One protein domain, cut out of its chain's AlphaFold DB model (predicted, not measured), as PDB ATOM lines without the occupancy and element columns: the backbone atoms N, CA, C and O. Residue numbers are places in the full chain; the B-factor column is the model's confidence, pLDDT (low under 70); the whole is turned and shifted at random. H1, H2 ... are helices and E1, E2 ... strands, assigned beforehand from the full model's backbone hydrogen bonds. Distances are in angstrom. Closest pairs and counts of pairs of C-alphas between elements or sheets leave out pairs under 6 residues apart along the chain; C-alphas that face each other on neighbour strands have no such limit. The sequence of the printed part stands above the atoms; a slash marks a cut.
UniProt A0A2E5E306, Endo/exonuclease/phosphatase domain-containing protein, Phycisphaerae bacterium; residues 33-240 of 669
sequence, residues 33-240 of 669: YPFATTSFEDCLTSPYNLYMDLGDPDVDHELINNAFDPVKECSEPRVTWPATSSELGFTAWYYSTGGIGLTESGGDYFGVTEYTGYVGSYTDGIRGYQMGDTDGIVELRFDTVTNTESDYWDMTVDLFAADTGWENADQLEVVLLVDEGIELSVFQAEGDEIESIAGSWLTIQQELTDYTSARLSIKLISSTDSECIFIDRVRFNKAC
ATOM      1  N   TYR A  33      -1.423  41.139  14.242       73.94
ATOM      2  CA  TYR A  33      -2.583  40.426  13.733       73.94
ATOM      3  C   TYR A  33      -3.254  41.236  12.620       73.94
ATOM      4  O   TYR A  33      -3.231  42.475  12.651       73.94
ATOM      5  N   PRO A  34      -3.832  40.554  11.623       83.50
ATOM      6  CA  PRO A  34      -4.606  41.206  10.579       83.50
ATOM      7  C   PRO A  34      -5.860  41.886  11.144       83.50
ATOM      8  O   PRO A  34      -6.500  41.356  12.048       83.50
ATOM      9  N   PHE A  35      -6.246  43.039  10.592       83.12
ATOM     10  CA  PHE A  35      -7.520  43.698  10.936       83.12
ATOM     11  C   PHE A  35      -8.333  44.190   9.733       83.12
ATOM     12  O   PHE A  35      -9.475  44.618   9.898       83.12
ATOM     13  N   ALA A  36      -7.751  44.149   8.537       88.88
ATOM     14  CA  ALA A  36      -8.463  44.276   7.275       88.88
ATOM     15  C   ALA A  36      -7.771  43.362   6.265       88.88
ATOM     16  O   ALA A  36      -6.576  43.528   6.002       88.88
ATOM     17  N   THR A  37      -8.497  42.376   5.750       91.12
ATOM     18  CA  THR A  37      -7.911  41.296   4.953       91.12
ATOM     19  C   THR A  37      -8.820  40.846   3.840       91.12
ATOM     20  O   THR A  37     -10.032  40.907   3.981       91.12
ATOM     21  N   THR A  38      -8.236  40.324   2.776       93.00
ATOM     22  CA  THR A  38      -8.924  39.431   1.849       93.00
ATOM     23  C   THR A  38      -7.916  38.407   1.340       93.00
ATOM     24  O   THR A  38      -6.763  38.737   1.050       93.00
ATOM     25  N   SER A  39      -8.356  37.162   1.282       88.62
ATOM     26  CA  SER A  39      -7.741  36.077   0.514       88.62
ATOM     27  C   SER A  39      -8.711  35.592  -0.568       88.62
ATOM     28  O   SER A  39      -8.548  34.525  -1.129       88.62
ATOM     29  N   PHE A  40      -9.728  36.404  -0.890       90.62
ATOM     30  CA  PHE A  40     -10.702  36.143  -1.950       90.62
ATOM     31  C   PHE A  40     -11.585  34.902  -1.719       90.62
ATOM     32  O   PHE A  40     -12.131  34.333  -2.664       90.62
ATOM     33  N   GLU A  41     -11.767  34.507  -0.456       81.19
ATOM     34  CA  GLU A  41     -12.442  33.261  -0.069       81.19
ATOM     35  C   GLU A  41     -13.966  33.378   0.043       81.19
ATOM     36  O   GLU A  41     -14.666  32.370  -0.037       81.19
ATOM     37  N   ASP A  42     -14.507  34.588   0.201       68.44
ATOM     38  CA  ASP A  42     -15.928  34.825   0.496       68.44
ATOM     39  C   ASP A  42     -16.878  34.601  -0.706       68.44
ATOM     40  O   ASP A  42     -18.083  34.860  -0.627       68.44
ATOM     41  N   CYS A  43     -16.362  34.102  -1.831       58.09
ATOM     42  CA  CYS A  43     -17.107  33.840  -3.055       58.09
ATOM     43  C   CYS A  43     -16.940  32.380  -3.496       58.09
ATOM     44  O   CYS A  43     -15.823  31.936  -3.709       58.09
ATOM     45  N   LEU A  44     -18.042  31.660  -3.728       52.69
ATOM     46  CA  LEU A  44     -18.018  30.325  -4.342       52.69
ATOM     47  C   LEU A  44     -17.811  30.466  -5.854       52.69
ATOM     48  O   LEU A  44     -18.774  30.680  -6.586       52.69
ATOM     49  N   THR A  45     -16.575  30.438  -6.344       48.28
ATOM     50  CA  THR A  45     -16.323  30.470  -7.792       48.28
ATOM     51  C   THR A  45     -16.203  29.064  -8.347       48.28
ATOM     52  O   THR A  45     -15.414  28.286  -7.842       48.28
ATOM     53  N   SER A  46     -16.866  28.773  -9.466       46.28
ATOM     54  CA  SER A  46     -16.405  27.674 -10.320       46.28
ATOM     55  C   SER A  46     -15.150  28.140 -11.097       46.28
ATOM     56  O   SER A  46     -15.243  29.131 -11.830       46.28
ATOM     57  N   PRO A  47     -13.999  27.447 -11.031       46.38
ATOM     58  CA  PRO A  47     -12.750  27.659 -11.781       46.38
ATOM     59  C   PRO A  47     -12.898  27.555 -13.298       46.38
ATOM     60  O   PRO A  47     -11.919  27.707 -14.028       46.38
ATOM     61  N   TYR A  48     -14.108  27.274 -13.790       47.31
ATOM     62  CA  TYR A  48     -14.431  27.184 -15.214       47.31
ATOM     63  C   TYR A  48     -15.075  28.431 -15.789       47.31
ATOM     64  O   TYR A  48     -15.269  28.481 -17.007       47.31
ATOM     65  N   ASN A  49     -15.400  29.424 -14.962       60.75
ATOM     66  CA  ASN A  49     -16.037  30.627 -15.462       60.75
ATOM     67  C   ASN A  49     -14.982  31.623 -15.939       60.75
ATOM     68  O   ASN A  49     -14.078  32.010 -15.209       60.75
ATOM     69  N   LEU A  50     -15.118  32.018 -17.198       75.50
ATOM     70  CA  LEU A  50     -14.372  33.114 -17.787       75.50
ATOM     71  C   LEU A  50     -15.134  34.402 -17.489       75.50
ATOM     72  O   LEU A  50     -16.359  34.448 -17.642       75.50
ATOM     73  N   TYR A  51     -14.427  35.439 -17.062       84.44
ATOM     74  CA  TYR A  51     -15.022  36.758 -16.948       84.44
ATOM     75  C   TYR A  51     -15.135  37.357 -18.346       84.44
ATOM     76  O   TYR A  51     -14.155  37.469 -19.076       84.44
ATOM     77  N   MET A  52     -16.351  37.734 -18.723       83.88
ATOM     78  CA  MET A  52     -16.599  38.443 -19.971       83.88
ATOM     79  C   MET A  52     -16.825  39.913 -19.664       83.88
ATOM     80  O   MET A  52     -17.841  40.266 -19.057       83.88
ATOM     81  N   ASP A  53     -15.924  40.775 -20.125       87.12
ATOM     82  CA  ASP A  53     -16.164  42.206 -20.066       87.12
ATOM     83  C   ASP A  53     -17.189  42.618 -21.135       87.12
ATOM     84  O   ASP A  53     -16.989  42.467 -22.341       87.12
ATOM     85  N   LEU A  54     -18.329  43.146 -20.690       85.50
ATOM     86  CA  LEU A  54     -19.379  43.680 -21.565       85.50
ATOM     87  C   LEU A  54     -19.212  45.186 -21.836       85.50
ATOM     88  O   LEU A  54     -20.099  45.808 -22.441       85.50
ATOM     89  N   GLY A  55     -18.122  45.780 -21.344       84.12
ATOM     90  CA  GLY A  55     -17.731  47.162 -21.563       84.12
ATOM     91  C   GLY A  55     -17.351  47.483 -23.011       84.12
ATOM     92  O   GLY A  55     -17.368  46.646 -23.909       84.12
ATOM     93  N   ASP A  56     -17.063  48.762 -23.259       85.56
ATOM     94  CA  ASP A  56     -16.529  49.211 -24.548       85.56
ATOM     95  C   ASP A  56     -14.993  49.114 -24.486       85.56
ATOM     96  O   ASP A  56     -14.397  49.862 -23.702       85.56
ATOM     97  N   PRO A  57     -14.336  48.246 -25.283       83.31
ATOM     98  CA  PRO A  57     -12.887  48.037 -25.196       83.31
ATOM     99  C   PRO A  57     -12.067  49.276 -25.564       83.31
ATOM    100  O   PRO A  57     -10.877  49.346 -25.246       83.31
ATOM    101  N   ASP A  58     -12.680  50.266 -26.221       85.31
ATOM    102  CA  ASP A  58     -12.048  51.527 -26.610       85.31
ATOM    103  C   ASP A  58     -12.161  52.625 -25.525       85.31
ATOM    104  O   ASP A  58     -11.762  53.775 -25.753       85.31
ATOM    105  N   VAL A  59     -12.735  52.321 -24.353       88.12
ATOM    106  CA  VAL A  59     -13.012  53.301 -23.290       88.12
ATOM    107  C   VAL A  59     -12.554  52.772 -21.937       88.12
ATOM    108  O   VAL A  59     -12.907  51.667 -21.561       88.12
ATOM    109  N   ASP A  60     -11.838  53.587 -21.160       92.62
ATOM    110  CA  ASP A  60     -11.501  53.248 -19.772       92.62
ATOM    111  C   ASP A  60     -12.773  53.108 -18.925       92.62
ATOM    112  O   ASP A  60     -13.619  54.015 -18.905       92.62
ATOM    113  N   HIS A  61     -12.902  52.006 -18.192       92.19
ATOM    114  CA  HIS A  61     -14.076  51.750 -17.369       92.19
ATOM    115  C   HIS A  61     -13.777  50.822 -16.184       92.19
ATOM    116  O   HIS A  61     -12.749  50.152 -16.110       92.19
ATOM    117  N   GLU A  62     -14.679  50.848 -15.208       94.00
ATOM    118  CA  GLU A  62     -14.690  49.906 -14.090       94.00
ATOM    119  C   GLU A  62     -15.214  48.560 -14.585       94.00
ATOM    120  O   GLU A  62     -16.235  48.534 -15.275       94.00
ATOM    121  N   LEU A  63     -14.544  47.470 -14.216       91.12
ATOM    122  CA  LEU A  63     -15.026  46.125 -14.499       91.12
ATOM    123  C   LEU A  63     -16.159  45.800 -13.526       91.12
ATOM    124  O   LEU A  63     -16.043  45.987 -12.314       91.12
ATOM    125  N   ILE A  64     -17.285  45.354 -14.070       88.25
ATOM    126  CA  ILE A  64     -18.515  45.171 -13.308       88.25
ATOM    127  C   ILE A  64     -18.800  43.683 -13.245       88.25
ATOM    128  O   ILE A  64     -18.840  43.019 -14.275       88.25
ATOM    129  N   ASN A  65     -19.092  43.175 -12.047       83.81
ATOM    130  CA  ASN A  65     -19.635  41.829 -11.913       83.81
ATOM    131  C   ASN A  65     -20.861  41.681 -12.822       83.81
ATOM    132  O   ASN A  65     -21.841  42.425 -12.689       83.81
ATOM    133  N   ASN A  66     -20.817  40.701 -13.715       78.75
ATOM    134  CA  ASN A  66     -21.937  40.381 -14.584       78.75
ATOM    135  C   ASN A  66     -23.185  39.986 -13.776       78.75
ATOM    136  O   ASN A  66     -23.153  39.779 -12.556       78.75
ATOM    137  N   ALA A  67     -24.334  39.998 -14.454       66.12
ATOM    138  CA  ALA A  67     -25.637  39.960 -13.804       66.12
ATOM    139  C   ALA A  67     -25.800  38.740 -12.877       66.12
ATOM    140  O   ALA A  67     -25.773  37.601 -13.321       66.12
ATOM    141  N   PHE A  68     -26.054  39.029 -11.598       49.00
ATOM    142  CA  PHE A  68     -26.352  38.061 -10.542       49.00
ATOM    143  C   PHE A  68     -27.489  37.102 -10.942       49.00
ATOM    144  O   PHE A  68     -28.625  37.547 -11.150       49.00
ATOM    145  N   ASP A  69     -27.198  35.799 -11.005       46.00
ATOM    146  CA  ASP A  69     -28.213  34.746 -11.053       46.00
ATOM    147  C   ASP A  69     -28.638  34.400  -9.612       46.00
ATOM    148  O   ASP A  69     -27.854  33.838  -8.857       46.00
ATOM    149  N   PRO A  70     -29.871  34.710  -9.178       36.75
ATOM    150  CA  PRO A  70     -30.321  34.453  -7.809       36.75
ATOM    151  C   PRO A  70     -30.477  32.964  -7.455       36.75
ATOM    152  O   PRO A  70     -30.855  32.665  -6.325       36.75
ATOM    153  N   VAL A  71     -30.265  32.046  -8.405       40.84
ATOM    154  CA  VAL A  71     -30.219  30.595  -8.159       40.84
ATOM    155  C   VAL A  71     -28.797  30.125  -7.825       40.84
ATOM    156  O   VAL A  71     -28.649  29.087  -7.192       40.84
ATOM    157  N   LYS A  72     -27.775  30.899  -8.206       42.94
ATOM    158  CA  LYS A  72     -26.357  30.550  -8.124       42.94
ATOM    159  C   LYS A  72     -25.633  31.710  -7.471       42.94
ATOM    160  O   LYS A  72     -25.343  32.713  -8.121       42.94
ATOM    161  N   GLU A  73     -25.392  31.630  -6.167       40.88
ATOM    162  CA  GLU A  73     -24.943  32.808  -5.425       40.88
ATOM    163  C   GLU A  73     -23.607  33.396  -5.934       40.88
ATOM    164  O   GLU A  73     -23.368  34.570  -5.650       40.88
ATOM    165  N   CYS A  74     -22.806  32.703  -6.769       50.78
ATOM    166  CA  CYS A  74     -21.549  33.206  -7.360       50.78
ATOM    167  C   CYS A  74     -21.113  32.533  -8.704       50.78
ATOM    168  O   CYS A  74     -20.015  32.013  -8.830       50.78
ATOM    169  N   SER A  75     -21.925  32.576  -9.767       51.25
ATOM    170  CA  SER A  75     -21.629  31.855 -11.031       51.25
ATOM    171  C   SER A  75     -20.621  32.496 -12.007       51.25
ATOM    172  O   SER A  75     -20.521  32.032 -13.136       51.25
ATOM    173  N   GLU A  76     -19.934  33.584 -11.662       69.00
ATOM    174  CA  GLU A  76     -18.929  34.232 -12.529       69.00
ATOM    175  C   GLU A  76     -17.785  34.797 -11.674       69.00
ATOM    176  O   GLU A  76     -18.056  35.188 -10.528       69.00
ATOM    177  N   PRO A  77     -16.539  34.876 -12.192       80.94
ATOM    178  CA  PRO A  77     -15.418  35.407 -11.433       80.94
ATOM    179  C   PRO A  77     -15.738  36.816 -10.962       80.94
ATOM    180  O   PRO A  77     -16.191  37.678 -11.725       80.94
ATOM    181  N   ARG A  78     -15.526  37.059  -9.671       83.56
ATOM    182  CA  ARG A  78     -15.741  38.387  -9.108       83.56
ATOM    183  C   ARG A  78     -14.569  39.267  -9.494       83.56
ATOM    184  O   ARG A  78     -13.426  38.981  -9.160       83.56
ATOM    185  N   VAL A  79     -14.881  40.365 -10.165       89.62
ATOM    186  CA  VAL A  79     -13.923  41.426 -10.502       89.62
ATOM    187  C   VAL A  79     -14.047  42.616  -9.554       89.62
ATOM    188  O   VAL A  79     -13.189  43.492  -9.492       89.62
ATOM    189  N   THR A  80     -15.126  42.649  -8.776       89.56
ATOM    190  CA  THR A  80     -15.357  43.621  -7.712       89.56
ATOM    191  C   THR A  80     -16.072  42.947  -6.545       89.56
ATOM    192  O   THR A  80     -16.901  42.054  -6.744       89.56
ATOM    193  N   TRP A  81     -15.771  43.365  -5.323       87.75
ATOM    194  CA  TRP A  81     -16.397  42.862  -4.111       87.75
ATOM    195  C   TRP A  81     -16.580  43.989  -3.093       87.75
ATOM    196  O   TRP A  81     -15.629  44.720  -2.808       87.75
ATOM    197  N   PRO A  82     -17.792  44.181  -2.546       86.25
ATOM    198  CA  PRO A  82     -18.010  45.181  -1.512       86.25
ATOM    199  C   PRO A  82     -17.405  44.718  -0.181       86.25
ATOM    200  O   PRO A  82     -17.607  43.575   0.211       86.25
ATOM    201  N   ALA A  83     -16.754  45.616   0.563       84.69
ATOM    202  CA  ALA A  83     -16.256  45.280   1.897       84.69
ATOM    203  C   ALA A  83     -17.357  44.725   2.819       84.69
ATOM    204  O   ALA A  83     -18.473  45.262   2.889       84.69
ATOM    205  N   THR A  84     -17.006  43.688   3.576       80.50
ATOM    206  CA  THR A  84     -17.846  43.070   4.606       80.50
ATOM    207  C   THR A  84     -17.259  43.342   5.998       80.50
ATOM    208  O   THR A  84     -16.347  44.152   6.164       80.50
ATOM    209  N   SER A  85     -17.817  42.729   7.047       69.31
ATOM    210  CA  SER A  85     -17.230  42.815   8.392       69.31
ATOM    211  C   SER A  85     -15.955  41.987   8.554       69.31
ATOM    212  O   SER A  85     -15.199  42.255   9.482       69.31
ATOM    213  N   SER A  86     -15.758  40.979   7.706       69.12
ATOM    214  CA  SER A  86     -14.638  40.032   7.746       69.12
ATOM    215  C   SER A  86     -13.673  40.208   6.576       69.12
ATOM    216  O   SER A  86     -12.537  39.760   6.676       69.12
ATOM    217  N   GLU A  87     -14.092  40.888   5.506       83.31
ATOM    218  CA  GLU A  87     -13.334  40.956   4.264       83.31
ATOM    219  C   GLU A  87     -13.203  42.379   3.708       83.31
ATOM    220  O   GLU A  87     -14.151  43.173   3.671       83.31
ATOM    221  N   LEU A  88     -11.996  42.692   3.247       90.44
ATOM    222  CA  LEU A  88     -11.636  43.914   2.554       90.44
ATOM    223  C   LEU A  88     -12.214  43.915   1.133       90.44
ATOM    224  O   LEU A  88     -11.942  43.021   0.339       90.44
ATOM    225  N   GLY A  89     -12.964  44.964   0.796       92.00
ATOM    226  CA  GLY A  89     -13.521  45.135  -0.542       92.00
ATOM    227  C   GLY A  89     -12.463  45.463  -1.593       92.00
ATOM    228  O   GLY A  89     -11.392  45.994  -1.284       92.00
ATOM    229  N   PHE A  90     -12.784  45.178  -2.853       96.00
ATOM    230  CA  PHE A  90     -11.936  45.481  -4.000       96.00
ATOM    231  C   PHE A  90     -12.746  45.784  -5.263       96.00
ATOM    232  O   PHE A  90     -13.933  45.495  -5.365       96.00
ATOM    233  N   THR A  91     -12.108  46.394  -6.255       95.94
ATOM    234  CA  THR A  91     -12.705  46.758  -7.540       95.94
ATOM    235  C   THR A  91     -11.640  46.771  -8.627       95.94
ATOM    236  O   THR A  91     -10.640  47.485  -8.508       95.94
ATOM    237  N   ALA A  92     -11.870  46.034  -9.711       95.25
ATOM    238  CA  ALA A  92     -11.004  46.036 -10.879       95.25
ATOM    239  C   ALA A  92     -11.406  47.092 -11.919       95.25
ATOM    240  O   ALA A  92     -12.571  47.462 -12.074       95.25
ATOM    241  N   TRP A  93     -10.409  47.596 -12.634       94.88
ATOM    242  CA  TRP A  93     -10.538  48.611 -13.672       94.88
ATOM    243  C   TRP A  93      -9.794  48.174 -14.922       94.88
ATOM    244  O   TRP A  93      -8.706  47.613 -14.823       94.88
ATOM    245  N   TYR A  94     -10.355  48.511 -16.077       92.44
ATOM    246  CA  TYR A  94      -9.726  48.342 -17.376       92.44
ATOM    247  C   TYR A  94      -9.428  49.706 -18.005       92.44
ATOM    248  O   TYR A  94     -10.244  50.637 -17.976       92.44
ATOM    249  N   TYR A  95      -8.238  49.817 -18.581       91.25
ATOM    250  CA  TYR A  95      -7.735  50.987 -19.285       91.25
ATOM    251  C   TYR A  95      -7.386  50.602 -20.717       91.25
ATOM    252  O   TYR A  95      -6.553  49.727 -20.967       91.25
ATOM    253  N   SER A  96      -8.014  51.291 -21.664       86.44
ATOM    254  CA  SER A  96      -7.931  50.935 -23.074       86.44
ATOM    255  C   SER A  96      -6.572  51.296 -23.673       86.44
ATOM    256  O   SER A  96      -6.098  52.433 -23.583       86.44
ATOM    257  N   THR A  97      -5.973  50.340 -24.380       83.31
ATOM    258  CA  THR A  97      -4.787  50.541 -25.232       83.31
ATOM    259  C   THR A  97      -5.136  50.572 -26.731       83.31
ATOM    260  O   THR A  97      -4.272  50.872 -27.560       83.31
ATOM    261  N   GLY A  98      -6.414  50.356 -27.076       70.81
ATOM    262  CA  GLY A  98      -6.929  50.179 -28.436       70.81
ATOM    263  C   GLY A  98      -6.689  48.758 -28.962       70.81
ATOM    264  O   GLY A  98      -5.602  48.461 -29.452       70.81
ATOM    265  N   GLY A  99      -7.708  47.894 -28.908       67.44
ATOM    266  CA  GLY A  99      -7.589  46.451 -29.168       67.44
ATOM    267  C   GLY A  99      -8.903  45.692 -28.946       67.44
ATOM    268  O   GLY A  99      -9.962  46.316 -28.921       67.44
ATOM    269  N   ILE A 100      -8.841  44.357 -28.834       66.81
ATOM    270  CA  ILE A 100     -10.006  43.525 -28.465       66.81
ATOM    271  C   ILE A 100     -10.161  43.474 -26.928       66.81
ATOM    272  O   ILE A 100     -11.299  43.490 -26.462       66.81
ATOM    273  N   GLY A 101      -9.070  43.604 -26.157       68.81
ATOM    274  CA  GLY A 101      -9.115  43.764 -24.693       68.81
ATOM    275  C   GLY A 101      -9.766  42.572 -23.985       68.81
ATOM    276  O   GLY A 101     -10.050  41.564 -24.621       68.81
ATOM    277  N   LEU A 102     -10.155  42.770 -22.720       75.56
ATOM    278  CA  LEU A 102     -10.932  41.801 -21.921       75.56
ATOM    279  C   LEU A 102     -12.369  41.521 -22.443       75.56
ATOM    280  O   LEU A 102     -13.180  40.847 -21.801       75.56
ATOM    281  N   THR A 103     -12.749  42.129 -23.574       62.78
ATOM    282  CA  THR A 103     -14.127  42.123 -24.109       62.78
ATOM    283  C   THR A 103     -14.358  41.052 -25.173       62.78
ATOM    284  O   THR A 103     -15.328  41.115 -25.944       62.78
ATOM    285  N   GLU A 104     -13.462  40.072 -25.288       67.06
ATOM    286  CA  GLU A 104     -13.600  39.043 -26.303       67.06
ATOM    287  C   GLU A 104     -14.784  38.098 -26.049       67.06
ATOM    288  O   GLU A 104     -15.215  37.830 -24.932       67.06
ATOM    289  N   SER A 105     -15.363  37.567 -27.133       58.56
ATOM    290  CA  SER A 105     -16.574  36.734 -27.049       58.56
ATOM    291  C   SER A 105     -16.362  35.377 -26.358       58.56
ATOM    292  O   SER A 105     -17.337  34.639 -26.197       58.56
ATOM    293  N   GLY A 106     -15.110  35.032 -26.034       65.12
ATOM    294  CA  GLY A 106     -14.709  33.838 -25.293       65.12
ATOM    295  C   GLY A 106     -14.693  34.035 -23.776       65.12
ATOM    296  O   GLY A 106     -15.015  33.078 -23.073       65.12
ATOM    297  N   GLY A 107     -14.444  35.265 -23.308       75.44
ATOM    298  CA  GLY A 107     -14.159  35.602 -21.913       75.44
ATOM    299  C   GLY A 107     -12.735  35.214 -21.502       75.44
ATOM    300  O   GLY A 107     -12.176  34.258 -22.034       75.44
ATOM    301  N   ASP A 108     -12.211  35.892 -20.484       79.56
ATOM    302  CA  ASP A 108     -10.831  35.747 -20.020       79.56
ATOM    303  C   ASP A 108     -10.764  35.178 -18.603       79.56
ATOM    304  O   ASP A 108     -11.699  35.297 -17.801       79.56
ATOM    305  N   TYR A 109      -9.641  34.550 -18.263       82.31
ATOM    306  CA  TYR A 109      -9.390  34.108 -16.893       82.31
ATOM    307  C   TYR A 109      -8.973  35.299 -16.035       82.31
ATOM    308  O   TYR A 109      -7.790  35.596 -15.852       82.31
ATOM    309  N   PHE A 110      -9.978  36.003 -15.536       88.69
ATOM    310  CA  PHE A 110      -9.807  37.255 -14.827       88.69
ATOM    311  C   PHE A 110     -10.807  37.349 -13.674       88.69
ATOM    312  O   PHE A 110     -11.994  37.111 -13.871       88.69
ATOM    313  N   GLY A 111     -10.350  37.729 -12.480       90.25
ATOM    314  CA  GLY A 111     -11.182  37.795 -11.274       90.25
ATOM    315  C   GLY A 111     -10.797  36.762 -10.215       90.25
ATOM    316  O   GLY A 111      -9.753  36.118 -10.304       90.25
ATOM    317  N   VAL A 112     -11.648  36.616  -9.197       88.69
ATOM    318  CA  VAL A 112     -11.500  35.569  -8.170       88.69
ATOM    319  C   VAL A 112     -11.548  34.176  -8.807       88.69
ATOM    320  O   VAL A 112     -12.391  33.926  -9.668       88.69
ATOM    321  N   THR A 113     -10.644  33.287  -8.397       85.69
ATOM    322  CA  THR A 113     -10.459  31.948  -8.974       85.69
ATOM    323  C   THR A 113      -9.874  30.964  -7.953       85.69
ATOM    324  O   THR A 113      -9.183  31.379  -7.027       85.69
ATOM    325  N   GLU A 114     -10.094  29.663  -8.163       83.88
ATOM    326  CA  GLU A 114      -9.414  28.559  -7.448       83.88
ATOM    327  C   GLU A 114      -8.412  27.826  -8.361       83.88
ATOM    328  O   GLU A 114      -7.951  26.727  -8.059       83.88
ATOM    329  N   TYR A 115      -8.091  28.384  -9.534       80.25
ATOM    330  CA  TYR A 115      -7.206  27.721 -10.488       80.25
ATOM    331  C   TYR A 115      -5.763  27.629  -9.970       80.25
ATOM    332  O   TYR A 115      -4.983  28.580 -10.033       80.25
ATOM    333  N   THR A 116      -5.363  26.430  -9.547       82.44
ATOM    334  CA  THR A 116      -4.037  26.168  -8.971       82.44
ATOM    335  C   THR A 116      -2.969  25.731  -9.975       82.44
ATOM    336  O   THR A 116      -1.814  25.558  -9.592       82.44
ATOM    337  N   GLY A 117      -3.295  25.590 -11.266       76.38
ATOM    338  CA  GLY A 117      -2.400  24.974 -12.258       76.38
ATOM    339  C   GLY A 117      -1.037  25.659 -12.450       76.38
ATOM    340  O   GLY A 117      -0.093  25.005 -12.885       76.38
ATOM    341  N   TYR A 118      -0.907  26.943 -12.089       80.69
ATOM    342  CA  TYR A 118       0.387  27.643 -12.038       80.69
ATOM    343  C   TYR A 118       0.954  27.761 -10.623       80.69
ATOM    344  O   TYR A 118       2.158  27.604 -10.428       80.69
ATOM    345  N   VAL A 119       0.100  28.066  -9.645       82.25
ATOM    346  CA  VAL A 119       0.527  28.429  -8.286       82.25
ATOM    347  C   VAL A 119       0.801  27.222  -7.388       82.25
ATOM    348  O   VAL A 119       1.451  27.365  -6.352       82.25
ATOM    349  N   GLY A 120       0.314  26.034  -7.763       84.69
ATOM    350  CA  GLY A 120       0.325  24.811  -6.957       84.69
ATOM    351  C   GLY A 120      -0.660  24.879  -5.790       84.69
ATOM    352  O   GLY A 120      -1.581  24.076  -5.707       84.69
ATOM    353  N   SER A 121      -0.494  25.869  -4.919       86.00
ATOM    354  CA  SER A 121      -1.426  26.212  -3.846       86.00
ATOM    355  C   SER A 121      -1.455  27.721  -3.646       86.00
ATOM    356  O   SER A 121      -0.413  28.378  -3.755       86.00
ATOM    357  N   TYR A 122      -2.622  28.256  -3.298       90.12
ATOM    358  CA  TYR A 122      -2.730  29.609  -2.765       90.12
ATOM    359  C   TYR A 122      -2.042  29.700  -1.395       90.12
ATOM    360  O   TYR A 122      -1.768  28.698  -0.727       90.12
ATOM    361  N   THR A 123      -1.634  30.907  -1.037       91.81
ATOM    362  CA  THR A 123      -0.887  31.212   0.190       91.81
ATOM    363  C   THR A 123      -1.778  31.348   1.421       91.81
ATOM    364  O   THR A 123      -1.274  31.295   2.548       91.81
ATOM    365  N   ASP A 124      -3.080  31.514   1.206       85.56
ATOM    366  CA  ASP A 124      -4.139  31.541   2.202       85.56
ATOM    367  C   ASP A 124      -5.415  30.980   1.569       85.56
ATOM    368  O   ASP A 124      -5.841  31.468   0.534       85.56
ATOM    369  N   GLY A 125      -6.008  29.951   2.172       84.25
ATOM    370  CA  GLY A 125      -7.209  29.313   1.629       84.25
ATOM    371  C   GLY A 125      -6.999  28.569   0.301       84.25
ATOM    372  O   GLY A 125      -5.946  27.965   0.070       84.25
ATOM    373  N   ILE A 126      -8.050  28.521  -0.517       84.12
ATOM    374  CA  ILE A 126      -8.104  27.770  -1.783       84.12
ATOM    375  C   ILE A 126      -8.341  28.681  -2.994       84.12
ATOM    376  O   ILE A 126      -8.329  28.200  -4.128       84.12
ATOM    377  N   ARG A 127      -8.537  29.983  -2.767       87.31
ATOM    378  CA  ARG A 127      -8.833  30.997  -3.774       87.31
ATOM    379  C   ARG A 127      -7.733  32.040  -3.829       87.31
ATOM    380  O   ARG A 127      -6.927  32.226  -2.930       87.31
ATOM    381  N   GLY A 128      -7.729  32.755  -4.939       92.31
ATOM    382  CA  GLY A 128      -7.012  34.007  -5.081       92.31
ATOM    383  C   GLY A 128      -7.636  34.841  -6.183       92.31
ATOM    384  O   GLY A 128      -8.717  34.543  -6.688       92.31
ATOM    385  N   TYR A 129      -6.939  35.889  -6.595       93.69
ATOM    386  CA  TYR A 129      -7.353  36.747  -7.695       93.69
ATOM    387  C   TYR A 129      -6.405  36.583  -8.878       93.69
ATOM    388  O   TYR A 129      -5.205  36.822  -8.754       93.69
ATOM    389  N   GLN A 130      -6.940  36.214 -10.036       92.62
ATOM    390  CA  GLN A 130      -6.183  36.073 -11.272       92.62
ATOM    391  C   GLN A 130      -6.359  37.296 -12.166       92.62
ATOM    392  O   GLN A 130      -7.458  37.827 -12.339       92.62
ATOM    393  N   MET A 131      -5.259  37.711 -12.785       91.81
ATOM    394  CA  MET A 131      -5.282  38.577 -13.959       91.81
ATOM    395  C   MET A 131      -4.518  37.873 -15.073       91.81
ATOM    396  O   MET A 131      -3.293  37.787 -15.003       91.81
ATOM    397  N   GLY A 132      -5.234  37.350 -16.064       85.00
ATOM    398  CA  GLY A 132      -4.670  36.813 -17.301       85.00
ATOM    399  C   GLY A 132      -5.304  37.467 -18.525       85.00
ATOM    400  O   GLY A 132      -6.382  38.047 -18.407       85.00
ATOM    401  N   ASP A 133      -4.608  37.384 -19.660       69.69
ATOM    402  CA  ASP A 133      -5.069  37.842 -20.982       69.69
ATOM    403  C   ASP A 133      -5.637  39.271 -20.985       69.69
ATOM    404  O   ASP A 133      -6.769  39.553 -21.365       69.69
ATOM    405  N   THR A 134      -4.865  40.216 -20.444       72.12
ATOM    406  CA  THR A 134      -5.407  41.554 -20.155       72.12
ATOM    407  C   THR A 134      -5.617  42.410 -21.401       72.12
ATOM    408  O   THR A 134      -6.340  43.409 -21.328       72.12
ATOM    409  N   ASP A 135      -4.942  42.054 -22.504       73.50
ATOM    410  CA  ASP A 135      -4.975  42.702 -23.820       73.50
ATOM    411  C   ASP A 135      -5.076  44.245 -23.753       73.50
ATOM    412  O   ASP A 135      -5.788  44.920 -24.507       73.50
ATOM    413  N   GLY A 136      -4.361  44.829 -22.786       79.31
ATOM    414  CA  GLY A 136      -4.701  46.123 -22.210       79.31
ATOM    415  C   GLY A 136      -4.006  46.376 -20.877       79.31
ATOM    416  O   GLY A 136      -2.980  45.780 -20.559       79.31
ATOM    417  N   ILE A 137      -4.530  47.332 -20.113       89.62
ATOM    418  CA  ILE A 137      -4.023  47.652 -18.778       89.62
ATOM    419  C   ILE A 137      -5.150  47.407 -17.783       89.62
ATOM    420  O   ILE A 137      -6.207  48.033 -17.875       89.62
ATOM    421  N   VAL A 138      -4.900  46.557 -16.797       92.62
ATOM    422  CA  VAL A 138      -5.853  46.248 -15.726       92.62
ATOM    423  C   VAL A 138      -5.308  46.703 -14.385       92.62
ATOM    424  O   VAL A 138      -4.100  46.688 -14.149       92.62
ATOM    425  N   GLU A 139      -6.198  47.124 -13.496       96.12
ATOM    426  CA  GLU A 139      -5.841  47.590 -12.159       96.12
ATOM    427  C   GLU A 139      -6.852  47.078 -11.129       96.12
ATOM    428  O   GLU A 139      -8.020  47.462 -11.171       96.12
ATOM    429  N   LEU A 140      -6.410  46.256 -10.174       97.56
ATOM    430  CA  LEU A 140      -7.196  45.867  -9.002       97.56
ATOM    431  C   LEU A 140      -6.941  46.842  -7.864       97.56
ATOM    432  O   LEU A 140      -5.805  47.024  -7.429       97.56
ATOM    433  N   ARG A 141      -8.009  47.451  -7.361       97.38
ATOM    434  CA  ARG A 141      -7.970  48.429  -6.274       97.38
ATOM    435  C   ARG A 141      -8.698  47.886  -5.068       97.38
ATOM    436  O   ARG A 141      -9.856  47.516  -5.191       97.38
ATOM    437  N   PHE A 142      -8.071  47.927  -3.905       97.56
ATOM    438  CA  PHE A 142      -8.730  47.581  -2.649       97.56
ATOM    439  C   PHE A 142      -9.409  48.808  -2.044       97.56
ATOM    440  O   PHE A 142      -9.094  49.947  -2.406       97.56
ATOM    441  N   ASP A 143     -10.334  48.590  -1.119       96.19
ATOM    442  CA  ASP A 143     -10.941  49.658  -0.338       96.19
ATOM    443  C   ASP A 143      -9.898  50.356   0.548       96.19
ATOM    444  O   ASP A 143      -8.890  49.783   0.968       96.19
ATOM    445  N   THR A 144     -10.123  51.643   0.824       95.94
ATOM    446  CA  THR A 144      -9.230  52.416   1.692       95.94
ATOM    447  C   THR A 144      -9.339  51.909   3.128       95.94
ATOM    448  O   THR A 144     -10.383  52.054   3.765       95.94
ATOM    449  N   VAL A 145      -8.234  51.407   3.672       94.38
ATOM    450  CA  VAL A 145      -8.122  51.034   5.083       94.38
ATOM    451  C   VAL A 145      -7.657  52.243   5.879       94.38
ATOM    452  O   VAL A 145      -6.720  52.940   5.490       94.38
ATOM    453  N   THR A 146      -8.324  52.511   7.000       92.25
ATOM    454  CA  THR A 146      -7.957  53.594   7.916       92.25
ATOM    455  C   THR A 146      -7.467  53.025   9.236       92.25
ATOM    456  O   THR A 146      -8.205  52.280   9.880       92.25
ATOM    457  N   ASN A 147      -6.293  53.460   9.684       87.19
ATOM    458  CA  ASN A 147      -5.858  53.289  11.061       87.19
ATOM    459  C   ASN A 147      -5.694  54.671  11.706       87.19
ATOM    460  O   ASN A 147      -4.821  55.455  11.343       87.19
ATOM    461  N   THR A 148      -6.588  55.001  12.639       79.50
ATOM    462  CA  THR A 148      -6.557  56.295  13.352       79.50
ATOM    463  C   THR A 148      -5.903  56.203  14.726       79.50
ATOM    464  O   THR A 148      -5.723  57.225  15.397       79.50
ATOM    465  N   GLU A 149      -5.558  54.990  15.148       68.50
ATOM    466  CA  GLU A 149      -4.795  54.743  16.359       68.50
ATOM    467  C   GLU A 149      -3.305  54.983  16.053       68.50
ATOM    468  O   GLU A 149      -2.859  54.907  14.914       68.50
ATOM    469  N   SER A 150      -2.535  55.445  17.042       57.00
ATOM    470  CA  SER A 150      -1.112  55.793  16.848       57.00
ATOM    471  C   SER A 150      -0.192  54.589  17.069       57.00
ATOM    472  O   SER A 150       0.873  54.731  17.674       57.00
ATOM    473  N   ASP A 151      -0.648  53.407  16.674       73.62
ATOM    474  CA  ASP A 151       0.038  52.129  16.797       73.62
ATOM    475  C   ASP A 151       0.686  51.700  15.471       73.62
ATOM    476  O   ASP A 151       0.450  52.271  14.406       73.62
ATOM    477  N   TYR A 152       1.602  50.736  15.561       84.88
ATOM    478  CA  TYR A 152       2.283  50.183  14.396       84.88
ATOM    479  C   TYR A 152       1.282  49.465  13.485       84.88
ATOM    480  O   TYR A 152       0.488  48.653  13.968       84.88
ATOM    481  N   TRP A 153       1.384  49.705  12.176       91.62
ATOM    482  CA  TRP A 153       0.649  48.948  11.168       91.62
ATOM    483  C   TRP A 153       1.397  48.887   9.830       91.62
ATOM    484  O   TRP A 153       2.218  49.754   9.509       91.62
ATOM    485  N   ASP A 154       1.116  47.845   9.053       93.31
ATOM    486  CA  ASP A 154       1.703  47.602   7.735       93.31
ATOM    487  C   ASP A 154       0.689  47.004   6.748       93.31
ATOM    488  O   ASP A 154      -0.464  46.742   7.096       93.31
ATOM    489  N   MET A 155       1.125  46.843   5.498       95.56
ATOM    490  CA  MET A 155       0.428  46.109   4.443       95.56
ATOM    491  C   MET A 155       1.316  44.970   3.947       95.56
ATOM    492  O   MET A 155       2.499  45.197   3.680       95.56
ATOM    493  N   THR A 156       0.735  43.782   3.784       96.50
ATOM    494  CA  THR A 156       1.333  42.630   3.102       96.50
ATOM    495  C   THR A 156       0.423  42.136   1.980       96.50
ATOM    496  O   THR A 156      -0.792  42.092   2.161       96.50
ATOM    497  N   VAL A 157       1.001  41.728   0.853       98.00
ATOM    498  CA  VAL A 157       0.298  41.035  -0.237       98.00
ATOM    499  C   VAL A 157       1.193  39.964  -0.834       98.00
ATOM    500  O   VAL A 157       2.394  40.196  -0.999       98.00
ATOM    501  N   ASP A 158       0.609  38.825  -1.186       98.12
ATOM    502  CA  ASP A 158       1.293  37.799  -1.949       98.12
ATOM    503  C   ASP A 158       0.955  37.886  -3.426       98.12
ATOM    504  O   ASP A 158      -0.186  38.102  -3.833       98.12
ATOM    505  N   LEU A 159       1.996  37.730  -4.231       97.81
ATOM    506  CA  LEU A 159       1.945  37.885  -5.669       97.81
ATOM    507  C   LEU A 159       2.711  36.742  -6.326       97.81
ATOM    508  O   LEU A 159       3.833  36.432  -5.927       97.81
ATOM    509  N   PHE A 160       2.131  36.147  -7.356       96.69
ATOM    510  CA  PHE A 160       2.756  35.114  -8.171       96.69
ATOM    511  C   PHE A 160       2.648  35.507  -9.639       96.69
ATOM    512  O   PHE A 160       1.558  35.804 -10.118       96.69
ATOM    513  N   ALA A 161       3.761  35.480 -10.364       94.19
ATOM    514  CA  ALA A 161       3.769  35.594 -11.821       94.19
ATOM    515  C   ALA A 161       3.993  34.204 -12.432       94.19
ATOM    516  O   ALA A 161       4.898  33.487 -12.002       94.19
ATOM    517  N   ALA A 162       3.178  33.802 -13.406       87.88
ATOM    518  CA  ALA A 162       3.365  32.532 -14.104       87.88
ATOM    519  C   ALA A 162       4.635  32.543 -14.976       87.88
ATOM    520  O   ALA A 162       5.017  33.579 -15.513       87.88
ATOM    521  N   ASP A 163       5.308  31.394 -15.099       84.31
ATOM    522  CA  ASP A 163       6.457  31.218 -16.002       84.31
ATOM    523  C   ASP A 163       5.940  30.934 -17.420       84.31
ATOM    524  O   ASP A 163       5.621  29.794 -17.773       84.31
ATOM    525  N   THR A 164       5.735  32.005 -18.188       79.12
ATOM    526  CA  THR A 164       5.023  31.965 -19.476       79.12
ATOM    527  C   THR A 164       5.784  32.635 -20.618       79.12
ATOM    528  O   THR A 164       5.372  32.491 -21.768       79.12
ATOM    529  N   GLY A 165       6.912  33.302 -20.352       80.00
ATOM    530  CA  GLY A 165       7.673  34.029 -21.369       80.00
ATOM    531  C   GLY A 165       7.239  35.492 -21.538       80.00
ATOM    532  O   GLY A 165       6.838  35.865 -22.633       80.00
ATOM    533  N   TRP A 166       7.370  36.298 -20.485       85.88
ATOM    534  CA  TRP A 166       7.127  37.736 -20.394       85.88
ATOM    535  C   TRP A 166       7.988  38.550 -21.371       85.88
ATOM    536  O   TRP A 166       9.213  38.413 -21.479       85.88
ATOM    537  N   GLU A 167       7.340  39.472 -22.064       85.56
ATOM    538  CA  GLU A 167       7.919  40.381 -23.033       85.56
ATOM    539  C   GLU A 167       8.362  41.706 -22.391       85.56
ATOM    540  O   GLU A 167       7.834  42.184 -21.396       85.56
ATOM    541  N   ASN A 168       9.307  42.411 -23.026       85.56
ATOM    542  CA  ASN A 168       9.759  43.735 -22.553       85.56
ATOM    543  C   ASN A 168       8.655  44.816 -22.526       85.56
ATOM    544  O   ASN A 168       8.917  45.932 -22.080       85.56
ATOM    545  N   ALA A 169       7.492  44.543 -23.116       84.81
ATOM    546  CA  ALA A 169       6.346  45.444 -23.092       84.81
ATOM    547  C   ALA A 169       5.487  45.255 -21.831       84.81
ATOM    548  O   ALA A 169       4.721  46.166 -21.508       84.81
ATOM    549  N   ASP A 170       5.650  44.134 -21.127       90.25
ATOM    550  CA  ASP A 170       4.817  43.776 -19.990       90.25
ATOM    551  C   ASP A 170       5.313  44.456 -18.725       90.25
ATOM    552  O   ASP A 170       6.520  44.624 -18.509       90.25
ATOM    553  N   GLN A 171       4.366  44.874 -17.891       93.06
ATOM    554  CA  GLN A 171       4.645  45.624 -16.673       93.06
ATOM    555  C   GLN A 171       3.752  45.156 -15.531       93.06
ATOM    556  O   GLN A 171       2.542  45.009 -15.698       93.06
ATOM    557  N   LEU A 172       4.353  45.013 -14.354       95.25
ATOM    558  CA  LEU A 172       3.676  44.668 -13.111       95.25
ATOM    559  C   LEU A 172       4.013  45.706 -12.043       95.25
ATOM    560  O   LEU A 172       5.186  45.935 -11.745       95.25
ATOM    561  N   GLU A 173       2.996  46.334 -11.457       97.06
ATOM    562  CA  GLU A 173       3.166  47.400 -10.468       97.06
ATOM    563  C   GLU A 173       2.303  47.163  -9.218       97.06
ATOM    564  O   GLU A 173       1.120  46.844  -9.324       97.06
ATOM    565  N   VAL A 174       2.872  47.401  -8.031       97.88
ATOM    566  CA  VAL A 174       2.147  47.476  -6.752       97.88
ATOM    567  C   VAL A 174       2.315  48.871  -6.166       97.88
ATOM    568  O   VAL A 174       3.433  49.343  -5.928       97.88
ATOM    569  N   VAL A 175       1.190  49.538  -5.926       97.38
ATOM    570  CA  VAL A 175       1.120  50.956  -5.569       97.38
ATOM    571  C   VAL A 175       0.204  51.151  -4.363       97.38
ATOM    572  O   VAL A 175      -0.852  50.537  -4.258       97.38
ATOM    573  N   LEU A 176       0.582  52.050  -3.454       97.44
ATOM    574  CA  LEU A 176      -0.258  52.484  -2.338       97.44
ATOM    575  C   LEU A 176      -0.597  53.967  -2.466       97.44
ATOM    576  O   LEU A 176       0.291  54.809  -2.573       97.44
ATOM    577  N   LEU A 177      -1.883  54.301  -2.385       96.81
ATOM    578  CA  LEU A 177      -2.337  55.677  -2.197       96.81
ATOM    579  C   LEU A 177      -2.599  55.912  -0.705       96.81
ATOM    580  O   LEU A 177      -3.576  55.400  -0.163       96.81
ATOM    581  N   VAL A 178      -1.739  56.688  -0.050       95.88
ATOM    582  CA  VAL A 178      -1.827  56.987   1.386       95.88
ATOM    583  C   VAL A 178      -2.348  58.400   1.644       95.88
ATOM    584  O   VAL A 178      -2.123  59.319   0.843       95.88
ATOM    585  N   ASP A 179      -3.094  58.559   2.741       92.62
ATOM    586  CA  ASP A 179      -3.763  59.803   3.163       92.62
ATOM    587  C   ASP A 179      -4.527  60.517   2.017       92.62
ATOM    588  O   ASP A 179      -4.581  61.747   1.938       92.62
ATOM    589  N   GLU A 180      -5.092  59.724   1.094       79.75
ATOM    590  CA  GLU A 180      -5.857  60.146  -0.093       79.75
ATOM    591  C   GLU A 180      -5.146  61.156  -1.024       79.75
ATOM    592  O   GLU A 180      -5.795  61.913  -1.754       79.75
ATOM    593  N   GLY A 181      -3.806  61.176  -1.047       82.44
ATOM    594  CA  GLY A 181      -3.083  62.129  -1.899       82.44
ATOM    595  C   GLY A 181      -1.594  61.887  -2.138       82.44
ATOM    596  O   GLY A 181      -1.000  62.640  -2.916       82.44
ATOM    597  N   ILE A 182      -0.983  60.887  -1.500       91.50
ATOM    598  CA  ILE A 182       0.424  60.525  -1.711       91.50
ATOM    599  C   ILE A 182       0.478  59.127  -2.321       91.50
ATOM    600  O   ILE A 182      -0.024  58.177  -1.735       91.50
ATOM    601  N   GLU A 183       1.100  59.006  -3.487       95.44
ATOM    602  CA  GLU A 183       1.307  57.726  -4.159       95.44
ATOM    603  C   GLU A 183       2.694  57.173  -3.810       95.44
ATOM    604  O   GLU A 183       3.707  57.866  -3.961       95.44
ATOM    605  N   LEU A 184       2.731  55.938  -3.318       95.50
ATOM    606  CA  LEU A 184       3.936  55.185  -2.998       95.50
ATOM    607  C   LEU A 184       4.050  54.015  -3.979       95.50
ATOM    608  O   LEU A 184       3.193  53.137  -3.995       95.50
ATOM    609  N   SER A 185       5.116  53.993  -4.776       95.25
ATOM    610  CA  SER A 185       5.476  52.825  -5.589       95.25
ATOM    611  C   SER A 185       6.190  51.814  -4.689       95.25
ATOM    612  O   SER A 185       7.266  52.114  -4.163       95.25
ATOM    613  N   VAL A 186       5.552  50.666  -4.456       95.94
ATOM    614  CA  VAL A 186       6.029  49.621  -3.533       95.94
ATOM    615  C   VAL A 186       6.855  48.583  -4.287       95.94
ATOM    616  O   VAL A 186       7.926  48.188  -3.829       95.94
ATOM    617  N   PHE A 187       6.372  48.173  -5.461       96.31
ATOM    618  CA  PHE A 187       7.019  47.196  -6.331       96.31
ATOM    619  C   PHE A 187       6.752  47.535  -7.801       96.31
ATOM    620  O   PHE A 187       5.647  47.957  -8.137       96.31
ATOM    621  N   GLN A 188       7.754  47.350  -8.662       95.69
ATOM    622  CA  GLN A 188       7.644  47.468 -10.118       95.69
ATOM    623  C   GLN A 188       8.606  46.479 -10.788       95.69
ATOM    624  O   GLN A 188       9.748  46.355 -10.338       95.69
ATOM    625  N   ALA A 189       8.154  45.822 -11.855       94.50
ATOM    626  CA  ALA A 189       8.964  44.958 -12.712       94.50
ATOM    627  C   ALA A 189       8.489  45.041 -14.173       94.50
ATOM    628  O   ALA A 189       7.294  45.209 -14.425       94.50
ATOM    629  N   GLU A 190       9.419  44.912 -15.123       93.81
ATOM    630  CA  GLU A 190       9.136  44.901 -16.567       93.81
ATOM    631  C   GLU A 190       9.798  43.689 -17.256       93.81
ATOM    632  O   GLU A 190      10.974  43.408 -17.009       93.81
ATOM    633  N   GLY A 191       9.070  42.990 -18.137       87.88
ATOM    634  CA  GLY A 191       9.562  41.866 -18.956       87.88
ATOM    635  C   GLY A 191      10.491  40.879 -18.242       87.88
ATOM    636  O   GLY A 191      10.067  40.162 -17.340       87.88
ATOM    637  N   ASP A 192      11.783  40.874 -18.608       86.69
ATOM    638  CA  ASP A 192      12.824  40.000 -18.029       86.69
ATOM    639  C   ASP A 192      12.931  40.098 -16.483       86.69
ATOM    640  O   ASP A 192      13.469  39.201 -15.828       86.69
ATOM    641  N   GLU A 193      12.482  41.197 -15.867       91.69
ATOM    642  CA  GLU A 193      12.442  41.324 -14.405       91.69
ATOM    643  C   GLU A 193      11.283  40.522 -13.800       91.69
ATOM    644  O   GLU A 193      11.461  39.927 -12.735       91.69
ATOM    645  N   ILE A 194      10.143  40.446 -14.493       91.38
ATOM    646  CA  ILE A 194       9.006  39.600 -14.109       91.38
ATOM    647  C   ILE A 194       9.407  38.127 -14.251       91.38
ATOM    648  O   ILE A 194       9.229  37.355 -13.313       91.38
ATOM    649  N   GLU A 195      10.091  37.772 -15.343       88.31
ATOM    650  CA  GLU A 195      10.688  36.437 -15.523       88.31
ATOM    651  C   GLU A 195      11.564  36.007 -14.347       88.31
ATOM    652  O   GLU A 195      11.574  34.852 -13.931       88.31
ATOM    653  N   SER A 196      12.318  36.944 -13.771       89.81
ATOM    654  CA  SER A 196      13.239  36.619 -12.682       89.81
ATOM    655  C   SER A 196      12.549  36.238 -11.366       89.81
ATOM    656  O   SER A 196      13.206  35.664 -10.492       89.81
ATOM    657  N   ILE A 197      11.260  36.562 -11.224       89.12
ATOM    658  CA  ILE A 197      10.433  36.247 -10.051       89.12
ATOM    659  C   ILE A 197       9.320  35.233 -10.357       89.12
ATOM    660  O   ILE A 197       8.648  34.783  -9.427       89.12
ATOM    661  N   ALA A 198       9.129  34.877 -11.630       90.25
ATOM    662  CA  ALA A 198       8.083  33.969 -12.074       90.25
ATOM    663  C   ALA A 198       8.245  32.553 -11.491       90.25
ATOM    664  O   ALA A 198       9.344  32.107 -11.150       90.25
ATOM    665  N   GLY A 199       7.124  31.846 -11.349       86.25
ATOM    666  CA  GLY A 199       7.080  30.477 -10.832       86.25
ATOM    667  C   GLY A 199       7.202  30.357  -9.308       86.25
ATOM    668  O   GLY A 199       7.353  29.248  -8.795       86.25
ATOM    669  N   SER A 200       7.155  31.467  -8.560       91.81
ATOM    670  CA  SER A 200       7.183  31.445  -7.093       91.81
ATOM    671  C   SER A 200       6.362  32.570  -6.465       91.81
ATOM    672  O   SER A 200       6.249  33.657  -7.026       91.81
ATOM    673  N   TRP A 201       5.810  32.308  -5.278       96.25
ATOM    674  CA  TRP A 201       5.105  33.315  -4.486       96.25
ATOM    675  C   TRP A 201       6.082  34.332  -3.890       96.25
ATOM    676  O   TRP A 201       7.066  33.974  -3.235       96.25
ATOM    677  N   LEU A 202       5.770  35.610  -4.077       95.62
ATOM    678  CA  LEU A 202       6.488  36.752  -3.536       95.62
ATOM    679  C   LEU A 202       5.589  37.505  -2.552       95.62
ATOM    680  O   LEU A 202       4.589  38.092  -2.952       95.62
ATOM    681  N   THR A 203       5.996  37.567  -1.284       96.50
ATOM    682  CA  THR A 203       5.353  38.438  -0.290       96.50
ATOM    683  C   THR A 203       5.954  39.840  -0.350       96.50
ATOM    684  O   THR A 203       7.144  40.039  -0.084       96.50
ATOM    685  N   ILE A 204       5.120  40.827  -0.660       96.56
ATOM    686  CA  ILE A 204       5.460  42.250  -0.678       96.56
ATOM    687  C   ILE A 204       4.936  42.884   0.612       96.56
ATOM    688  O   ILE A 204       3.769  42.715   0.948       96.56
ATOM    689  N   GLN A 205       5.786  43.631   1.324       95.88
ATOM    690  CA  GLN A 205       5.443  44.278   2.595       95.88
ATOM    691  C   GLN A 205       5.806  45.769   2.588       95.88
ATOM    692  O   GLN A 205       6.896  46.143   2.151       95.88
ATOM    693  N   GLN A 206       4.926  46.618   3.130       96.12
ATOM    694  CA  GLN A 206       5.152  48.055   3.300       96.12
ATOM    695  C   GLN A 206       4.661  48.539   4.670       96.12
ATOM    696  O   GLN A 206       3.479  48.449   4.981       96.12
ATOM    697  N   GLU A 207       5.561  49.123   5.465       94.62
ATOM    698  CA  GLU A 207       5.209  49.776   6.731       94.62
ATOM    699  C   GLU A 207       4.419  51.072   6.486       94.62
ATOM    700  O   GLU A 207       4.777  51.861   5.602       94.62
ATOM    701  N   LEU A 208       3.376  51.307   7.292       93.69
ATOM    702  CA  LEU A 208       2.428  52.412   7.126       93.69
ATOM    703  C   LEU A 208       2.269  53.309   8.361       93.69
ATOM    704  O   LEU A 208       1.468  54.238   8.327       93.69
ATOM    705  N   THR A 209       3.060  53.101   9.417       90.25
ATOM    706  CA  THR A 209       2.959  53.796  10.717       90.25
ATOM    707  C   THR A 209       2.890  55.332  10.637       90.25
ATOM    708  O   THR A 209       2.279  55.974  11.490       90.25
ATOM    709  N   ASP A 210       3.503  55.946   9.619       90.38
ATOM    710  CA  ASP A 210       3.504  57.405   9.421       90.38
ATOM    711  C   ASP A 210       2.225  57.952   8.749       90.38
ATOM    712  O   ASP A 210       2.089  59.168   8.578       90.38
ATOM    713  N   TYR A 211       1.293  57.074   8.376       92.94
ATOM    714  CA  TYR A 211       0.072  57.384   7.639       92.94
ATOM    715  C   TYR A 211      -1.168  56.939   8.412       92.94
ATOM    716  O   TYR A 211      -1.111  56.077   9.288       92.94
ATOM    717  N   THR A 212      -2.308  57.538   8.076       92.56
ATOM    718  CA  THR A 212      -3.598  57.255   8.731       92.56
ATOM    719  C   THR A 212      -4.575  56.503   7.839       92.56
ATOM    720  O   THR A 212      -5.556  55.931   8.321       92.56
ATOM    721  N   SER A 213      -4.322  56.491   6.533       94.62
ATOM    722  CA  SER A 213      -5.059  55.667   5.587       94.62
ATOM    723  C   SER A 213      -4.186  55.202   4.435       94.62
ATOM    724  O   SER A 213      -3.209  55.861   4.071       94.62
ATOM    725  N   ALA A 214      -4.556  54.066   3.855       96.62
ATOM    726  CA  ALA A 214      -3.871  53.471   2.723       96.62
ATOM    727  C   ALA A 214      -4.861  52.724   1.824       96.62
ATOM    728  O   ALA A 214      -5.784  52.071   2.306       96.62
ATOM    729  N   ARG A 215      -4.651  52.818   0.510       96.69
ATOM    730  CA  ARG A 215      -5.395  52.075  -0.507       96.69
ATOM    731  C   ARG A 215      -4.420  51.360  -1.433       96.69
ATOM    732  O   ARG A 215      -3.649  52.031  -2.121       96.69
ATOM    733  N   LEU A 216      -4.459  50.030  -1.442       98.12
ATOM    734  CA  LEU A 216      -3.622  49.190  -2.299       98.12
ATOM    735  C   LEU A 216      -4.169  49.158  -3.730       98.12
ATOM    736  O   LEU A 216      -5.382  49.114  -3.941       98.12
ATOM    737  N   SER A 217      -3.263  49.185  -4.702       96.94
ATOM    738  CA  SER A 217      -3.538  48.981  -6.117       96.94
ATOM    739  C   SER A 217      -2.472  48.078  -6.739       96.94
ATOM    740  O   SER A 217      -1.280  48.260  -6.479       96.94
ATOM    741  N   ILE A 218      -2.904  47.105  -7.538       98.06
ATOM    742  CA  ILE A 218      -2.040  46.183  -8.282       98.06
ATOM    743  C   ILE A 218      -2.412  46.289  -9.753       98.06
ATOM    744  O   ILE A 218      -3.587  46.181 -10.104       98.06
ATOM    745  N   LYS A 219      -1.420  46.522 -10.607       96.06
ATOM    746  CA  LYS A 219      -1.623  46.827 -12.019       96.06
ATOM    747  C   LYS A 219      -0.798  45.897 -12.896       96.06
ATOM    748  O   LYS A 219       0.396  45.735 -12.651       96.06
ATOM    749  N   LEU A 220      -1.438  45.354 -13.927       93.38
ATOM    750  CA  LEU A 220      -0.817  44.501 -14.933       93.38
ATOM    751  C   LEU A 220      -1.009  45.108 -16.326       93.38
ATOM    752  O   LEU A 220      -2.082  45.616 -16.663       93.38
ATOM    753  N   ILE A 221       0.059  45.066 -17.112       90.44
ATOM    754  CA  ILE A 221       0.076  45.368 -18.538       90.44
ATOM    755  C   ILE A 221       0.632  44.129 -19.227       90.44
ATOM    756  O   ILE A 221       1.779  43.774 -18.966       90.44
ATOM    757  N   SER A 222      -0.179  43.492 -20.066       85.81
ATOM    758  CA  SER A 222       0.176  42.291 -20.824       85.81
ATOM    759  C   SER A 222      -0.600  42.262 -22.147       85.81
ATOM    760  O   SER A 222      -1.650  42.907 -22.276       85.81
ATOM    761  N   SER A 223      -0.058  41.562 -23.145       75.06
ATOM    762  CA  SER A 223      -0.651  41.445 -24.487       75.06
ATOM    763  C   SER A 223      -0.686  40.016 -25.042       75.06
ATOM    764  O   SER A 223      -0.741  39.834 -26.262       75.06
ATOM    765  N   THR A 224      -0.599  39.010 -24.165       70.88
ATOM    766  CA  THR A 224      -0.703  37.595 -24.543       70.88
ATOM    767  C   THR A 224      -1.670  36.836 -23.635       70.88
ATOM    768  O   THR A 224      -1.805  37.138 -22.450       70.88
ATOM    769  N   ASP A 225      -2.293  35.800 -24.195       64.44
ATOM    770  CA  ASP A 225      -3.255  34.916 -23.525       64.44
ATOM    771  C   ASP A 225      -2.601  33.964 -22.512       64.44
ATOM    772  O   ASP A 225      -3.263  33.388 -21.644       64.44
ATOM    773  N   SER A 226      -1.282  33.788 -22.608       71.44
ATOM    774  CA  SER A 226      -0.509  32.944 -21.702       71.44
ATOM    775  C   SER A 226      -0.048  33.653 -20.430       71.44
ATOM    776  O   SER A 226       0.141  32.985 -19.417       71.44
ATOM    777  N   GLU A 227       0.154  34.969 -20.459       84.12
ATOM    778  CA  GLU A 227       0.681  35.731 -19.324       84.12
ATOM    779  C   GLU A 227      -0.390  35.963 -18.261       84.12
ATOM    780  O   GLU A 227      -1.455  36.529 -18.516       84.12
ATOM    781  N   CYS A 228      -0.094  35.547 -17.032       88.00
ATOM    782  CA  CYS A 228      -0.988  35.779 -15.911       88.00
ATOM    783  C   CYS A 228      -0.248  35.964 -14.588       88.00
ATOM    784  O   CYS A 228       0.837  35.420 -14.355       88.00
ATOM    785  N   ILE A 229      -0.875  36.738 -13.704       94.38
ATOM    786  CA  ILE A 229      -0.490  36.847 -12.299       94.38
ATOM    787  C   ILE A 229      -1.622  36.358 -11.404       94.38
ATOM    788  O   ILE A 229      -2.801  36.442 -11.760       94.38
ATOM    789  N   PHE A 230      -1.243  35.918 -10.214       95.38
ATOM    790  CA  PHE A 230      -2.140  35.550  -9.133       95.38
ATOM    791  C   PHE A 230      -1.802  36.389  -7.908       95.38
ATOM    792  O   PHE A 230      -0.634  36.639  -7.606       95.38
ATOM    793  N   ILE A 231      -2.838  36.852  -7.226       97.88
ATOM    794  CA  ILE A 231      -2.749  37.679  -6.031       97.88
ATOM    795  C   ILE A 231      -3.490  36.948  -4.932       97.88
ATOM    796  O   ILE A 231      -4.598  36.462  -5.150       97.88
ATOM    797  N   ASP A 232      -2.894  36.899  -3.754       96.88
ATOM    798  CA  ASP A 232      -3.504  36.268  -2.599       96.88
ATOM    799  C   ASP A 232      -3.027  36.943  -1.299       96.88
ATOM    800  O   ASP A 232      -2.137  37.803  -1.310       96.88
ATOM    801  N   ARG A 233      -3.667  36.611  -0.176       94.56
ATOM    802  CA  ARG A 233      -3.295  36.994   1.187       94.56
ATOM    803  C   ARG A 233      -2.977  38.485   1.330       94.56
ATOM    804  O   ARG A 233      -1.900  38.891   1.773       94.56
ATOM    805  N   VAL A 234      -3.949  39.327   0.993       97.38
ATOM    806  CA  VAL A 234      -3.865  40.778   1.192       97.38
ATOM    807  C   VAL A 234      -4.237  41.089   2.633       97.38
ATOM    808  O   VAL A 234      -5.361  40.829   3.062       97.38
ATOM    809  N   ARG A 235      -3.308  41.657   3.405       93.69
ATOM    810  CA  ARG A 235      -3.527  41.963   4.823       93.69
ATOM    811  C   ARG A 235      -2.996  43.334   5.198       93.69
ATOM    812  O   ARG A 235      -1.875  43.695   4.856       93.69
ATOM    813  N   PHE A 236      -3.789  44.064   5.970       93.06
ATOM    814  CA  PHE A 236      -3.311  45.158   6.799       93.06
ATOM    815  C   PHE A 236      -3.219  44.655   8.234       93.06
ATOM    816  O   PHE A 236      -4.225  44.234   8.815       93.06
ATOM    817  N   ASN A 237      -2.013  44.679   8.795       88.06
ATOM    818  CA  ASN A 237      -1.750  44.154  10.130       88.06
ATOM    819  C   ASN A 237      -1.548  45.298  11.118       88.06
ATOM    820  O   ASN A 237      -1.039  46.357  10.758       88.06
ATOM    821  N   LYS A 238      -1.917  45.070  12.378       85.06
ATOM    822  CA  LYS A 238      -1.626  45.967  13.505       85.06
ATOM    823  C   LYS A 238      -1.035  45.192  14.675       85.06
ATOM    824  O   LYS A 238      -1.216  43.981  14.787       85.06
ATOM    825  N   ALA A 239      -0.337  45.884  15.565       74.94
ATOM    826  CA  ALA A 239       0.169  45.295  16.804       74.94
ATOM    827  C   ALA A 239      -0.943  45.112  17.865       74.94
ATOM    828  O   ALA A 239      -1.793  45.986  18.043       74.94
ATOM    829  N   CYS A 240      -0.931  44.002  18.617       64.12
ATOM    830  CA  CYS A 240      -1.798  43.795  19.787       64.12
ATOM    831  C   CYS A 240      -1.130  44.282  21.076       64.12
ATOM    832  O   CYS A 240       0.048  44.013  21.320       64.12
TER     833      CYS A 240
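Overview. This is residues 33 to 240 of the 669 residues of the protein "Endo/exonuclease/phosphatase domain-containing protein" of Phycisphaerae bacterium (UniProt A0A2E5E306). Two twisted sheets stand face to face as a sandwich, E1 E3 E4 E6 E9 E11 in one layer and E2 E5 E10 E7 E8 in the other, while a long looped stretch, residues 39 to 89, pairs in short runs with edge strand E2. Most strands make a jelly roll, one long hairpin wound over both sheets in four nested antiparallel pairs: E4 with E11, E5 with E10, E6 with E9, E7 with E8. The printed part has 208 residues, with eleven named strands and one named helix in the order E1 to E8, H1, E9 to E11; the class is mostly strand, though named elements hold 87 residues, under half. The first sheet is branched at E11, its neighbours antiparallel; the second runs E2 E5 E10 E7 E8, all antiparallel. The whole is compact, with a radius of gyration of the C-alphas of 16.5 A and spans of 50 by 45 by 35 A.

Arrangement. The N and O pairs named here are within hydrogen-bond range. E1, residues 33 to 38, is antiparallel to E11, residues 228 to 239, with N 35 and O 236 2.9 A apart. E4, residues 128 to 132, lies on the same side of E11 as E1, with N 129 and O 231 2.8 A apart. E6, residues 153 to 161, is on the other side, with N 156 and O 235 2.8 A apart. E3, residues 110 to 113, forms a hairpin with E4 (N 111 and O 130, 2.9 A). E9, residues 201 to 207, is antiparallel to E6 (N 157 and O 204, 2.9 A). In the other sheet E2, residues 90 to 95, is antiparallel to E5, residues 136 to 142 (N 93 and O 139, 2.8 A). E10, residues 213 to 222, is antiparallel to E5 (N 140 and O 218, 2.8 A) and to E7, residues 171 to 178 (N 175 and O 217, 2.8 A). E8, residues 182 to 190, forms a hairpin with E7 (N 176 and O 184, 2.9 A) and bends by 58 degrees at residue 187. The facing parts of the sheets are 10.2 A apart, centre to centre, their strands at 18 degrees. H1, residues 192 to 195, only grazes the second sheet; it is too short for an O i to N i+4 pair, and its one O i to N i+3 pair is not within range.

Along the chain. E1 begins at C-alpha 33, (-2.583, 40.426, 13.733). E6 is 26.8 A long, E8 23.3 A and E10 30.1 A. E11, 34.1 A, ends at C-alpha 239, (0.169, 45.295, 16.804).

Size, cuts and confidence. The C-alphas farthest apart, of Ser 105 and Ser 150, are 50.3 A apart. The printed part has no cut; the links E1 to E2, E2 to E3 and E3 to E4 are long. The mean pLDDT of the printed part is 84.2, with residues 42 to 49 and 67 to 76 among those under 70.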